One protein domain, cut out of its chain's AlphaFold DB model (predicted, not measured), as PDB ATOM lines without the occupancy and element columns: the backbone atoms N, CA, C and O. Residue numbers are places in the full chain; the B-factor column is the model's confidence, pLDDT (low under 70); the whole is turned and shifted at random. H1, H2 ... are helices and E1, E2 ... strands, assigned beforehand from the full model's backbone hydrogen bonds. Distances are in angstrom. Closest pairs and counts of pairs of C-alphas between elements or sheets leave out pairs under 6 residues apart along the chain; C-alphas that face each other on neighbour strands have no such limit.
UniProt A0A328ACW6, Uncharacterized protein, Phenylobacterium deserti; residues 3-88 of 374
ATOM      1  N   ILE A   3      15.766   9.906 -42.751       92.38
ATOM      2  CA  ILE A   3      16.947   9.241 -42.217       92.38
ATOM      3  C   ILE A   3      16.822   9.214 -40.704       92.38
ATOM      4  O   ILE A   3      16.506  10.221 -40.076       92.38
ATOM      5  N   GLN A   4      17.066   8.046 -40.129       95.25
ATOM      6  CA  GLN A   4      17.085   7.835 -38.693       95.25
ATOM      7  C   GLN A   4      18.423   7.246 -38.268       95.25
ATOM      8  O   GLN A   4      18.943   6.347 -38.932       95.25
ATOM      9  N   VAL A   5      18.935   7.696 -37.126       96.19
ATOM     10  CA  VAL A   5      20.095   7.088 -36.466       96.19
ATOM     11  C   VAL A   5      19.623   6.442 -35.175       96.19
ATOM     12  O   VAL A   5      18.907   7.056 -34.389       96.19
ATOM     13  N   HIS A   6      20.005   5.187 -34.972       96.94
ATOM     14  CA  HIS A   6      19.680   4.394 -33.789       96.94
ATOM     15  C   HIS A   6      20.973   3.932 -33.124       96.94
ATOM     16  O   HIS A   6      21.928   3.599 -33.825       96.94
ATOM     17  N   VAL A   7      20.981   3.818 -31.802       96.38
ATOM     18  CA  VAL A   7      21.963   2.975 -31.105       96.38
ATOM     19  C   VAL A   7      21.419   1.548 -31.113       96.38
ATOM     20  O   VAL A   7      20.233   1.332 -30.861       96.38
ATOM     21  N   ARG A   8      22.238   0.550 -31.461       94.25
ATOM     22  CA  ARG A   8      21.784  -0.849 -31.477       94.25
ATOM     23  C   ARG A   8      21.272  -1.247 -30.088       94.25
ATOM     24  O   ARG A   8      22.014  -1.176 -29.120       94.25
ATOM     25  N   GLY A   9      20.036  -1.743 -30.041       88.62
ATOM     26  CA  GLY A   9      19.373  -2.165 -28.804       88.62
ATOM     27  C   GLY A   9      18.403  -1.124 -28.247       88.62
ATOM     28  O   GLY A   9      17.489  -1.506 -27.525       88.62
ATOM     29  N   GLU A  10      18.523   0.144 -28.650       91.00
ATOM     30  CA  GLU A  10      17.587   1.191 -28.241       91.00
ATOM     31  C   GLU A  10      16.291   1.145 -29.073       91.00
ATOM     32  O   GLU A  10      16.342   0.937 -30.294       91.00
ATOM     33  N   PRO A  11      15.114   1.337 -28.444       87.44
ATOM     34  CA  PRO A  11      13.823   1.234 -29.123       87.44
ATOM     35  C   PRO A  11      13.512   2.447 -30.010       87.44
ATOM     36  O   PRO A  11      12.733   2.335 -30.960       87.44
ATOM     37  N   SER A  12      14.108   3.605 -29.717       93.62
ATOM     38  CA  SER A  12      13.829   4.875 -30.390       93.62
ATOM     39  C   SER A  12      15.068   5.426 -31.103       93.62
ATOM     40  O   SER A  12      16.192   5.225 -30.638       93.62
ATOM     41  N   PRO A  13      14.893   6.136 -32.234       95.50
ATOM     42  CA  PRO A  13      16.005   6.808 -32.888       95.50
ATOM     43  C   PRO A  13      16.561   7.934 -32.008       95.50
ATOM     44  O   PRO A  13      15.799   8.727 -31.462       95.50
ATOM     45  N   ILE A  14      17.888   8.057 -31.962       95.44
ATOM     46  CA  ILE A  14      18.592   9.200 -31.354       95.44
ATOM     47  C   ILE A  14      18.643  10.418 -32.289       95.44
ATOM     48  O   ILE A  14      19.052  11.500 -31.882       95.44
ATOM     49  N   PHE A  15      18.245  10.240 -33.552       96.19
ATOM     50  CA  PHE A  15      18.143  11.295 -34.556       96.19
ATOM     51  C   PHE A  15      17.131  10.914 -35.627       96.19
ATOM     52  O   PHE A  15      17.125   9.769 -36.086       96.19
ATOM     53  N   THR A  16      16.321  11.871 -36.073       94.44
ATOM     54  CA  THR A  16      15.465  11.725 -37.256       94.44
ATOM     55  C   THR A  16      15.514  13.004 -38.077       94.44
ATOM     56  O   THR A  16      15.237  14.077 -37.553       94.44
ATOM     57  N   LYS A  17      15.792  12.880 -39.376       91.44
ATOM     58  CA  LYS A  17      15.669  13.967 -40.348       91.44
ATOM     59  C   LYS A  17      14.735  13.556 -41.473       91.44
ATOM     60  O   LYS A  17      14.890  12.486 -42.058       91.44
ATOM     61  N   VAL A  18      13.776  14.416 -41.790       90.69
ATOM     62  CA  VAL A  18      12.975  14.303 -43.013       90.69
ATOM     63  C   VAL A  18      13.730  15.027 -44.123       90.69
ATOM     64  O   VAL A  18      14.160  16.158 -43.924       90.69
ATOM     65  N   THR A  19      13.921  14.365 -45.261       84.19
ATOM     66  CA  THR A  19      14.661  14.905 -46.410       84.19
ATOM     67  C   THR A  19      13.805  14.873 -47.667       84.19
ATOM     68  O   THR A  19      12.975  13.968 -47.868       84.19
ATOM     69  N   GLN A  20      14.022  15.846 -48.548       81.38
ATOM     70  CA  GLN A  20      13.467  15.807 -49.896       81.38
ATOM     71  C   GLN A  20      14.252  14.827 -50.781       81.38
ATOM     72  O   GLN A  20      15.397  14.468 -50.498       81.38
ATOM     73  N   ALA A  21      13.623  14.340 -51.853       72.88
ATOM     74  CA  ALA A  21      14.302  13.467 -52.806       72.88
ATOM     75  C   ALA A  21      15.463  14.227 -53.478       72.88
ATOM     76  O   ALA A  21      15.264  15.315 -54.007       72.88
ATOM     77  N   GLY A  22      16.671  13.657 -53.441       69.94
ATOM     78  CA  GLY A  22      17.888  14.282 -53.978       69.94
ATOM     79  C   GLY A  22      18.631  15.206 -53.003       69.94
ATOM     80  O   GLY A  22      19.770  15.579 -53.280       69.94
ATOM     81  N   GLU A  23      18.047  15.525 -51.846       77.62
ATOM     82  CA  GLU A  23      18.714  16.291 -50.793       77.62
ATOM     83  C   GLU A  23      19.746  15.411 -50.070       77.62
ATOM     84  O   GLU A  23      19.433  14.314 -49.595       77.62
ATOM     85  N   ARG A  24      20.994  15.881 -49.983       73.00
ATOM     86  CA  ARG A  24      22.026  15.227 -49.173       73.00
ATOM     87  C   ARG A  24      21.880  15.669 -47.722       73.00
ATOM     88  O   ARG A  24      21.720  16.855 -47.452       73.00
ATOM     89  N   THR A  25      21.993  14.730 -46.788       70.06
ATOM     90  CA  THR A  25      22.249  15.088 -45.389       70.06
ATOM     91  C   THR A  25      23.601  15.768 -45.285       70.06
ATOM     92  O   THR A  25      24.575  15.284 -45.869       70.06
ATOM     93  N   GLY A  26      23.652  16.864 -44.538       78.00
ATOM     94  CA  GLY A  26      24.893  17.466 -44.088       78.00
ATOM     95  C   GLY A  26      25.632  16.555 -43.111       78.00
ATOM     96  O   GLY A  26      25.243  15.411 -42.849       78.00
ATOM     97  N   GLU A  27      26.730  17.072 -42.577       86.06
ATOM     98  CA  GLU A  27      27.509  16.370 -41.567       86.06
ATOM     99  C   GLU A  27      26.695  16.219 -40.278       86.06
ATOM    100  O   GLU A  27      26.137  17.186 -39.754       86.06
ATOM    101  N   LEU A  28      26.614  14.981 -39.789       91.81
ATOM    102  CA  LEU A  28      25.989  14.655 -38.514       91.81
ATOM    103  C   LEU A  28      27.068  14.600 -37.438       91.81
ATOM    104  O   LEU A  28      28.003  13.803 -37.534       91.81
ATOM    105  N   ILE A  29      26.915  15.429 -36.412       94.25
ATOM    106  CA  ILE A  29      27.849  15.542 -35.295       94.25
ATOM    107  C   ILE A  29      27.238  14.864 -34.075       94.25
ATOM    108  O   ILE A  29      26.044  14.989 -33.808       94.25
ATOM    109  N   PHE A  30      28.074  14.129 -33.343       95.31
ATOM    110  CA  PHE A  30      27.667  13.316 -32.204       95.31
ATOM    111  C   PHE A  30      28.276  13.862 -30.916       95.31
ATOM    112  O   PHE A  30      29.499  13.902 -30.768       95.31
ATOM    113  N   HIS A  31      27.433  14.174 -29.933       96.75
ATOM    114  CA  HIS A  31      27.876  14.338 -28.552       96.75
ATOM    115  C   HIS A  31      28.124  12.953 -27.952       96.75
ATOM    116  O   HIS A  31      27.251  12.358 -27.318       96.75
ATOM    117  N   SER A  32      29.326  12.416 -28.166       95.94
ATOM    118  CA  SER A  32      29.684  11.070 -27.699       95.94
ATOM    119  C   SER A  32      29.564  10.899 -26.175       95.94
ATOM    120  O   SER A  32      29.430   9.776 -25.696       95.94
ATOM    121  N   HIS A  33      29.568  11.985 -25.395       97.25
ATOM    122  CA  HIS A  33      29.336  11.976 -23.943       97.25
ATOM    123  C   HIS A  33      27.950  11.460 -23.548       97.25
ATOM    124  O   HIS A  33      27.790  10.946 -22.441       97.25
ATOM    125  N   LEU A  34      26.976  11.568 -24.458       96.94
ATOM    126  CA  LEU A  34      25.602  11.080 -24.304       96.94
ATOM    127  C   LEU A  34      25.417   9.642 -24.819       96.94
ATOM    128  O   LEU A  34      24.296   9.138 -24.855       96.94
ATOM    129  N   LEU A  35      26.502   8.980 -25.226       96.31
ATOM    130  CA  LEU A  35      26.528   7.563 -25.576       96.31
ATOM    131  C   LEU A  35      27.182   6.750 -24.447       96.31
ATOM    132  O   LEU A  35      28.025   7.277 -23.712       96.31
ATOM    133  N   PRO A  36      26.833   5.459 -24.298       94.06
ATOM    134  CA  PRO A  36      27.522   4.587 -23.358       94.06
ATOM    135  C   PRO A  36      28.990   4.402 -23.764       94.06
ATOM    136  O   PRO A  36      29.320   4.354 -24.947       94.06
ATOM    137  N   ASN A  37      29.876   4.270 -22.774       95.12
ATOM    138  CA  ASN A  37      31.280   3.940 -23.020       95.12
ATOM    139  C   ASN A  37      31.433   2.512 -23.572       95.12
ATOM    140  O   ASN A  37      30.662   1.615 -23.234       95.12
ATOM    141  N   GLY A  38      32.482   2.296 -24.365       95.44
ATOM    142  CA  GLY A  38      32.784   1.025 -25.018       95.44
ATOM    143  C   GLY A  38      32.370   0.998 -26.488       95.44
ATOM    144  O   GLY A  38      32.305   2.029 -27.157       95.44
ATOM    145  N   SER A  39      32.131  -0.209 -26.999       97.06
ATOM    146  CA  SER A  39      31.759  -0.432 -28.396       97.06
ATOM    147  C   SER A  39      30.291  -0.080 -28.622       97.06
ATOM    148  O   SER A  39      29.411  -0.747 -28.080       97.06
ATOM    149  N   VAL A  40      30.020   0.928 -29.451       97.38
ATOM    150  CA  VAL A  40      28.663   1.396 -29.763       97.38
ATOM    151  C   VAL A  40      28.376   1.217 -31.246       97.38
ATOM    152  O   VAL A  40      29.075   1.760 -32.099       97.38
ATOM    153  N   ASP A  41      27.309   0.484 -31.552       97.81
ATOM    154  CA  ASP A  41      26.831   0.285 -32.917       97.81
ATOM    155  C   ASP A  41      25.776   1.335 -33.277       97.81
ATOM    156  O   ASP A  41      24.635   1.279 -32.810       97.81
ATOM    157  N   LEU A  42      26.139   2.261 -34.159       97.31
ATOM    158  CA  LEU A  42      25.251   3.262 -34.736       97.31
ATOM    159  C   LEU A  42      24.613   2.714 -36.014       97.31
ATOM    160  O   LEU A  42      25.296   2.385 -36.984       97.31
ATOM    161  N   VAL A  43      23.286   2.612 -36.031       97.06
ATOM    162  CA  VAL A  43      22.504   2.063 -37.141       97.06
ATOM    163  C   VAL A  43      21.763   3.190 -37.854       97.06
ATOM    164  O   VAL A  43      20.766   3.711 -37.360       97.06
ATOM    165  N   PHE A  44      22.225   3.513 -39.055       95.50
ATOM    166  CA  PHE A  44      21.613   4.474 -39.959       95.50
ATOM    167  C   PHE A  44      20.571   3.752 -40.806       95.50
ATOM    168  O   PHE A  44      20.870   2.731 -41.429       95.50
ATOM    169  N   LYS A  45      19.347   4.269 -40.823       94.88
ATOM    170  CA  LYS A  45      18.214   3.723 -41.573       94.88
ATOM    171  C   LYS A  45      17.629   4.822 -42.449       94.88
ATOM    172  O   LYS A  45      17.346   5.905 -41.946       94.88
ATOM    173  N   ALA A  46      17.432   4.539 -43.731       93.25
ATOM    174  CA  ALA A  46      16.763   5.426 -44.673       93.25
ATOM    175  C   ALA A  46      15.391   4.853 -45.038       93.25
ATOM    176  O   ALA A  46      15.279   3.662 -45.343       93.25
ATOM    177  N   PHE A  47      14.366   5.697 -45.024       93.19
ATOM    178  CA  PHE A  47      12.984   5.342 -45.314       93.19
ATOM    179  C   PHE A  47      12.425   6.180 -46.465       93.19
ATOM    180  O   PHE A  47      12.675   7.384 -46.561       93.19
ATOM    181  N   ASP A  48      11.605   5.550 -47.300       91.94
ATOM    182  CA  ASP A  48      10.811   6.201 -48.335       91.94
ATOM    183  C   ASP A  48       9.351   5.755 -48.223       91.94
ATOM    184  O   ASP A  48       9.067   4.560 -48.162       91.94
ATOM    185  N   GLY A  49       8.425   6.707 -48.081       89.31
ATOM    186  CA  GLY A  49       7.013   6.408 -47.802       89.31
ATOM    187  C   GLY A  49       6.781   5.485 -46.591       89.31
ATOM    188  O   GLY A  49       5.859   4.679 -46.603       89.31
ATOM    189  N   GLY A  50       7.654   5.532 -45.574       89.44
ATOM    190  CA  GLY A  50       7.614   4.641 -44.403       89.44
ATOM    191  C   GLY A  50       8.241   3.254 -44.614       89.44
ATOM    192  O   GLY A  50       8.440   2.519 -43.648       89.44
ATOM    193  N   LYS A  51       8.630   2.899 -45.844       93.88
ATOM    194  CA  LYS A  51       9.338   1.655 -46.158       93.88
ATOM    195  C   LYS A  51      10.844   1.846 -45.996       93.88
ATOM    196  O   LYS A  51      11.404   2.812 -46.503       93.88
ATOM    197  N   LEU A  52      11.518   0.916 -45.321       95.31
ATOM    198  CA  LEU A  52      12.980   0.917 -45.217       95.31
ATOM    199  C   LEU A  52      13.600   0.663 -46.603       95.31
ATOM    200  O   LEU A  52      13.344  -0.375 -47.210       95.31
ATOM    201  N   VAL A  53      14.428   1.593 -47.078       94.88
ATOM    202  CA  VAL A  53      15.112   1.523 -48.384       94.88
ATOM    203  C   VAL A  53      16.631   1.399 -48.264       94.88
ATOM    204  O   VAL A  53      17.294   1.019 -49.223       94.88
ATOM    205  N   GLY A  54      17.198   1.667 -47.085       93.56
ATOM    206  CA  GLY A  54      18.630   1.519 -46.842       93.56
ATOM    207  C   GLY A  54      18.954   1.365 -45.365       93.56
ATOM    208  O   GLY A  54      18.272   1.920 -44.503       93.56
ATOM    209  N   LYS A  55      20.006   0.604 -45.063       95.88
ATOM    210  CA  LYS A  55      20.518   0.421 -43.703       95.88
ATOM    211  C   LYS A  55      22.033   0.295 -43.733       95.88
ATOM    212  O   LYS A  55      22.570  -0.479 -44.519       95.88
ATOM    213  N   ARG A  56      22.714   1.004 -42.836       96.00
ATOM    214  CA  ARG A  56      24.155   0.869 -42.616       96.00
ATOM    215  C   ARG A  56      24.462   0.918 -41.128       96.00
ATOM    216  O   ARG A  56      23.791   1.630 -40.385       96.00
ATOM    217  N   THR A  57      25.458   0.159 -40.696       97.00
ATOM    218  CA  THR A  57      25.915   0.152 -39.305       97.00
ATOM    219  C   THR A  57      27.371   0.578 -39.247       97.00
ATOM    220  O   THR A  57      28.173   0.130 -40.065       97.00
ATOM    221  N   PHE A  58      27.687   1.444 -38.289       95.62
ATOM    222  CA  PHE A  58      29.041   1.861 -37.953       95.62
ATOM    223  C   PHE A  58      29.283   1.547 -36.485       95.62
ATOM    224  O   PHE A  58      28.459   1.896 -35.643       95.62
ATOM    225  N   THR A  59      30.402   0.904 -36.184       96.44
ATOM    226  CA  THR A  59      30.819   0.658 -34.806       96.44
ATOM    227  C   THR A  59      31.848   1.707 -34.423       96.44
ATOM    228  O   THR A  59      32.854   1.863 -35.115       96.44
ATOM    229  N   ILE A  60      31.601   2.419 -33.330       94.75
ATOM    230  CA  ILE A  60      32.535   3.388 -32.752       94.75
ATOM    231  C   ILE A  60      32.980   2.927 -31.364       94.75
ATOM    232  O   ILE A  60      32.275   2.174 -30.696       94.75
ATOM    233  N   GLN A  61      34.149   3.392 -30.926       94.38
ATOM    234  CA  GLN A  61      34.610   3.222 -29.550       94.38
ATOM    235  C   GLN A  61      34.440   4.538 -28.797       94.38
ATOM    236  O   GLN A  61      35.069   5.534 -29.144       94.38
ATOM    237  N   VAL A  62      33.603   4.535 -27.763       95.25
ATOM    238  CA  VAL A  62      33.353   5.703 -26.911       95.25
ATOM    239  C   VAL A  62      34.173   5.572 -25.630       95.25
ATOM    240  O   VAL A  62      34.105   4.555 -24.938       95.25
ATOM    241  N   ARG A  63      34.973   6.597 -25.316       92.44
ATOM    242  CA  ARG A  63      35.897   6.614 -24.166       92.44
ATOM    243  C   ARG A  63      35.783   7.913 -23.358       92.44
ATOM    244  O   ARG A  63      36.778   8.549 -23.037       92.44
ATOM    245  N   ASN A  64      34.560   8.299 -23.015       93.44
ATOM    246  CA  ASN A  64      34.264   9.458 -22.172       93.44
ATOM    247  C   ASN A  64      34.245   9.043 -20.696       93.44
ATOM    248  O   ASN A  64      33.181   8.830 -20.098       93.44
ATOM    249  N   GLN A  65      35.442   8.875 -20.137       91.19
ATOM    250  CA  GLN A  65      35.682   8.463 -18.753       91.19
ATOM    251  C   GLN A  65      36.307   9.597 -17.928       91.19
ATOM    252  O   GLN A  65      36.894  10.528 -18.476       91.19
ATOM    253  N   GLY A  66      36.201   9.489 -16.604       92.88
ATOM    254  CA  GLY A  66      36.773  10.454 -15.668       92.88
ATOM    255  C   GLY A  66      35.847  11.622 -15.329       92.88
ATOM    256  O   GLY A  66      34.758  11.776 -15.884       92.88
ATOM    257  N   GLU A  67      36.300  12.439 -14.382       94.44
ATOM    258  CA  GLU A  67      35.514  13.514 -13.768       94.44
ATOM    259  C   GLU A  67      35.083  14.582 -14.779       94.44
ATOM    260  O   GLU A  67      33.918  14.970 -14.805       94.44
ATOM    261  N   VAL A  68      35.986  15.002 -15.673       96.56
ATOM    262  CA  VAL A  68      35.672  15.997 -16.713       96.56
ATOM    263  C   VAL A  68      34.614  15.468 -17.687       96.56
ATOM    264  O   VAL A  68      33.684  16.192 -18.027       96.56
ATOM    265  N   ALA A  69      34.699  14.198 -18.096       97.12
ATOM    266  CA  ALA A  69      33.707  13.604 -18.991       97.12
ATOM    267  C   ALA A  69      32.316  13.509 -18.346       97.12
ATOM    268  O   ALA A  69      31.311  13.743 -19.017       97.12
ATOM    269  N   GLU A  70      32.254  13.165 -17.058       97.50
ATOM    270  CA  GLU A  70      30.998  13.121 -16.303       97.50
ATOM    271  C   GLU A  70      30.405  14.522 -16.125       97.50
ATOM    272  O   GLU A  70      29.221  14.728 -16.375       97.50
ATOM    273  N   MET A  71      31.242  15.504 -15.797       97.25
ATOM    274  CA  MET A  71      30.858  16.911 -15.715       97.25
ATOM    275  C   MET A  71      30.252  17.416 -17.036       97.25
ATOM    276  O   MET A  71      29.172  18.011 -17.042       97.25
ATOM    277  N   VAL A  72      30.898  17.128 -18.172       98.25
ATOM    278  CA  VAL A  72      30.365  17.453 -19.505       98.25
ATOM    279  C   VAL A  72      29.034  16.754 -19.753       98.25
ATOM    280  O   VAL A  72      28.079  17.398 -20.186       98.25
ATOM    281  N   ARG A  73      28.949  15.448 -19.477       98.12
ATOM    282  CA  ARG A  73      27.728  14.654 -19.674       98.12
ATOM    283  C   ARG A  73      26.548  15.258 -18.917       98.12
ATOM    284  O   ARG A  73      25.495  15.456 -19.519       98.12
ATOM    285  N   GLN A  74      26.736  15.591 -17.643       98.06
ATOM    286  CA  GLN A  74      25.699  16.197 -16.808       98.06
ATOM    287  C   GLN A  74      25.255  17.558 -17.349       98.06
ATOM    288  O   GLN A  74      24.056  17.814 -17.433       98.06
ATOM    289  N   SER A  75      26.195  18.408 -17.775       98.25
ATOM    290  CA  SER A  75      25.861  19.715 -18.354       98.25
ATOM    291  C   SER A  75      25.080  19.583 -19.668       98.25
ATOM    292  O   SER A  75      24.042  20.225 -19.843       98.25
ATOM    293  N   LEU A  76      25.510  18.687 -20.565       98.00
ATOM    294  CA  LEU A  76      24.805  18.407 -21.820       98.00
ATOM    295  C   LEU A  76      23.382  17.886 -21.568       98.00
ATOM    296  O   LEU A  76      22.439  18.350 -22.208       98.00
ATOM    297  N   GLN A  77      23.211  16.966 -20.615       97.06
ATOM    298  CA  GLN A  77      21.895  16.451 -20.225       97.06
ATOM    299  C   GLN A  77      21.002  17.544 -19.631       97.06
ATOM    300  O   GLN A  77      19.842  17.656 -20.021       97.06
ATOM    301  N   ALA A  78      21.538  18.379 -18.737       96.69
ATOM    302  CA  ALA A  78      20.795  19.467 -18.103       96.69
ATOM    303  C   ALA A  78      20.299  20.512 -19.117       96.69
ATOM    304  O   ALA A  78      19.196  21.036 -18.968       96.69
ATOM    305  N   ARG A  79      21.073  20.775 -20.178       94.69
ATOM    306  CA  ARG A  79      20.663  21.652 -21.288       94.69
ATOM    307  C   ARG A  79      19.744  20.985 -22.312       94.69
ATOM    308  O   ARG A  79      19.268  21.665 -23.217       94.69
ATOM    309  N   GLY A  80      19.527  19.673 -22.219       94.94
ATOM    310  CA  GLY A  80      18.817  18.918 -23.250       94.94
ATOM    311  C   GLY A  80      19.549  18.921 -24.597       94.94
ATOM    312  O   GLY A  80      18.902  18.921 -25.644       94.94
ATOM    313  N   ALA A  81      20.887  18.958 -24.584       95.44
ATOM    314  CA  ALA A  81      21.680  18.881 -25.804       95.44
ATOM    315  C   ALA A  81      21.390  17.553 -26.531       95.44
ATOM    316  O   ALA A  81      21.337  16.497 -25.893       95.44
ATOM    317  N   PRO A  82      21.196  17.566 -27.860       95.38
ATOM    318  CA  PRO A  82      20.856  16.354 -28.591       95.38
ATOM    319  C   PRO A  82      22.075  15.435 -28.709       95.38
ATOM    320  O   PRO A  82      23.188  15.903 -28.935       95.38
ATOM    321  N   THR A  83      21.884  14.115 -28.651       96.31
ATOM    322  CA  THR A  83      22.974  13.151 -28.905       96.31
ATOM    323  C   THR A  83      23.574  13.322 -30.301       96.31
ATOM    324  O   THR A  83      24.779  13.149 -30.474       96.31
ATOM    325  N   VAL A  84      22.745  13.679 -31.287       96.12
ATOM    326  CA  VAL A  84      23.156  13.934 -32.671       96.12
ATOM    327  C   VAL A  84      22.487  15.202 -33.172       96.12
ATOM    328  O   VAL A  84      21.287  15.387 -32.971       96.12
ATOM    329  N   PHE A  85      23.231  16.034 -33.885       94.38
ATOM    330  CA  PHE A  85      22.683  17.187 -34.586       94.38
ATOM    331  C   PHE A  85      23.314  17.341 -35.969       94.38
ATOM    332  O   PHE A  85      24.347  16.747 -36.273       94.38
ATOM    333  N   GLU A  86      22.656  18.125 -36.815       92.50
ATOM    334  CA  GLU A  86      23.150  18.520 -38.130       92.50
ATOM    335  C   GLU A  86      23.426  20.024 -38.111       92.50
ATOM    336  O   GLU A  86      22.594  20.800 -37.638       92.50
ATOM    337  N   GLY A  87      24.580  20.434 -38.632       91.44
ATOM    338  CA  GLY A  87      25.008  21.832 -38.632       91.44
ATOM    339  C   GLY A  87      26.328  22.036 -37.890       91.44
ATOM    340  O   GLY A  87      26.969  21.064 -37.501       91.44
ATOM    341  N   PRO A  88      26.778  23.291 -37.737       94.38
ATOM    342  CA  PRO A  88      28.060  23.576 -37.110       94.38
ATOM    343  C   PRO A  88      28.020  23.367 -35.592       94.38
ATOM    344  O   PRO A  88      27.033  23.702 -34.938       94.38
TER     345      PRO A  88
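Overview. This is residues 3 to 88 of the 374 residues of an uncharacterized protein of Phenylobacterium deserti (UniProt A0A328ACW6). A twisted, four-stranded sheet is built on a long hairpin, E4 and E5, with the shorter strands E1 and E2 beside it; a small two-stranded pair, E3 and E6, sits off its E2 edge. The tip of the long hairpin reaches one end of the elongated outline, and the one helix, H1, lies off the sheet toward the other end. The 86 printed residues hold six named strands and one named helix, in the order E1 E2 E3 E4 E5 H1 E6, of mixed class. The sheets, E2 E1 E4 E5 and E3 E6, are antiparallel. The whole is only just compact, close to loose, with a radius of gyration of the C-alphas of 14.2 A and spans of 44 by 25 by 20 A.

Along the chain. E1, residues 3 to 7, begins at C-alpha 3 (16.947, 9.241, -42.217) and is 13.7 A long. E2 is residues 15 to 18, 10.4 A, and E3 residues 28 to 30. E4, residues 38 to 48, is 32.5 A long; E5, residues 51 to 62, is 31.0 A and bends by 59 degrees at residue 54. H1, residues 67 to 78, is 16.5 A long. E6, residues 84 to 86, ends at C-alpha 86 (23.150, 18.520, -38.130).

Arrangement. E1 and E2 form a hairpin, with N 3 and O 17 2.8 A apart. E1 and E4 are antiparallel at 156 degrees, with N 4 and O 45 2.8 A apart. In the hairpin of E4 and E5, N 44 and O 56 are 2.8 A apart. E3 and E6 are antiparallel, with N 29 and O 85 2.9 A apart. The closest C-alphas of E2 and E6, those of Phe 15 and Val 84, are 6.0 A apart. E3 is apart from E4 and E5. H1 is not on the sheet of four strands; in it every O i to N i+4 pair is within hydrogen-bond range.

Size, cuts and confidence. The C-alphas farthest apart, those of Gly 49 and Glu 67, are 45.0 A apart. The printed part has no cut and no long link. Its mean pLDDT is 93.0, with residue 22 under 70.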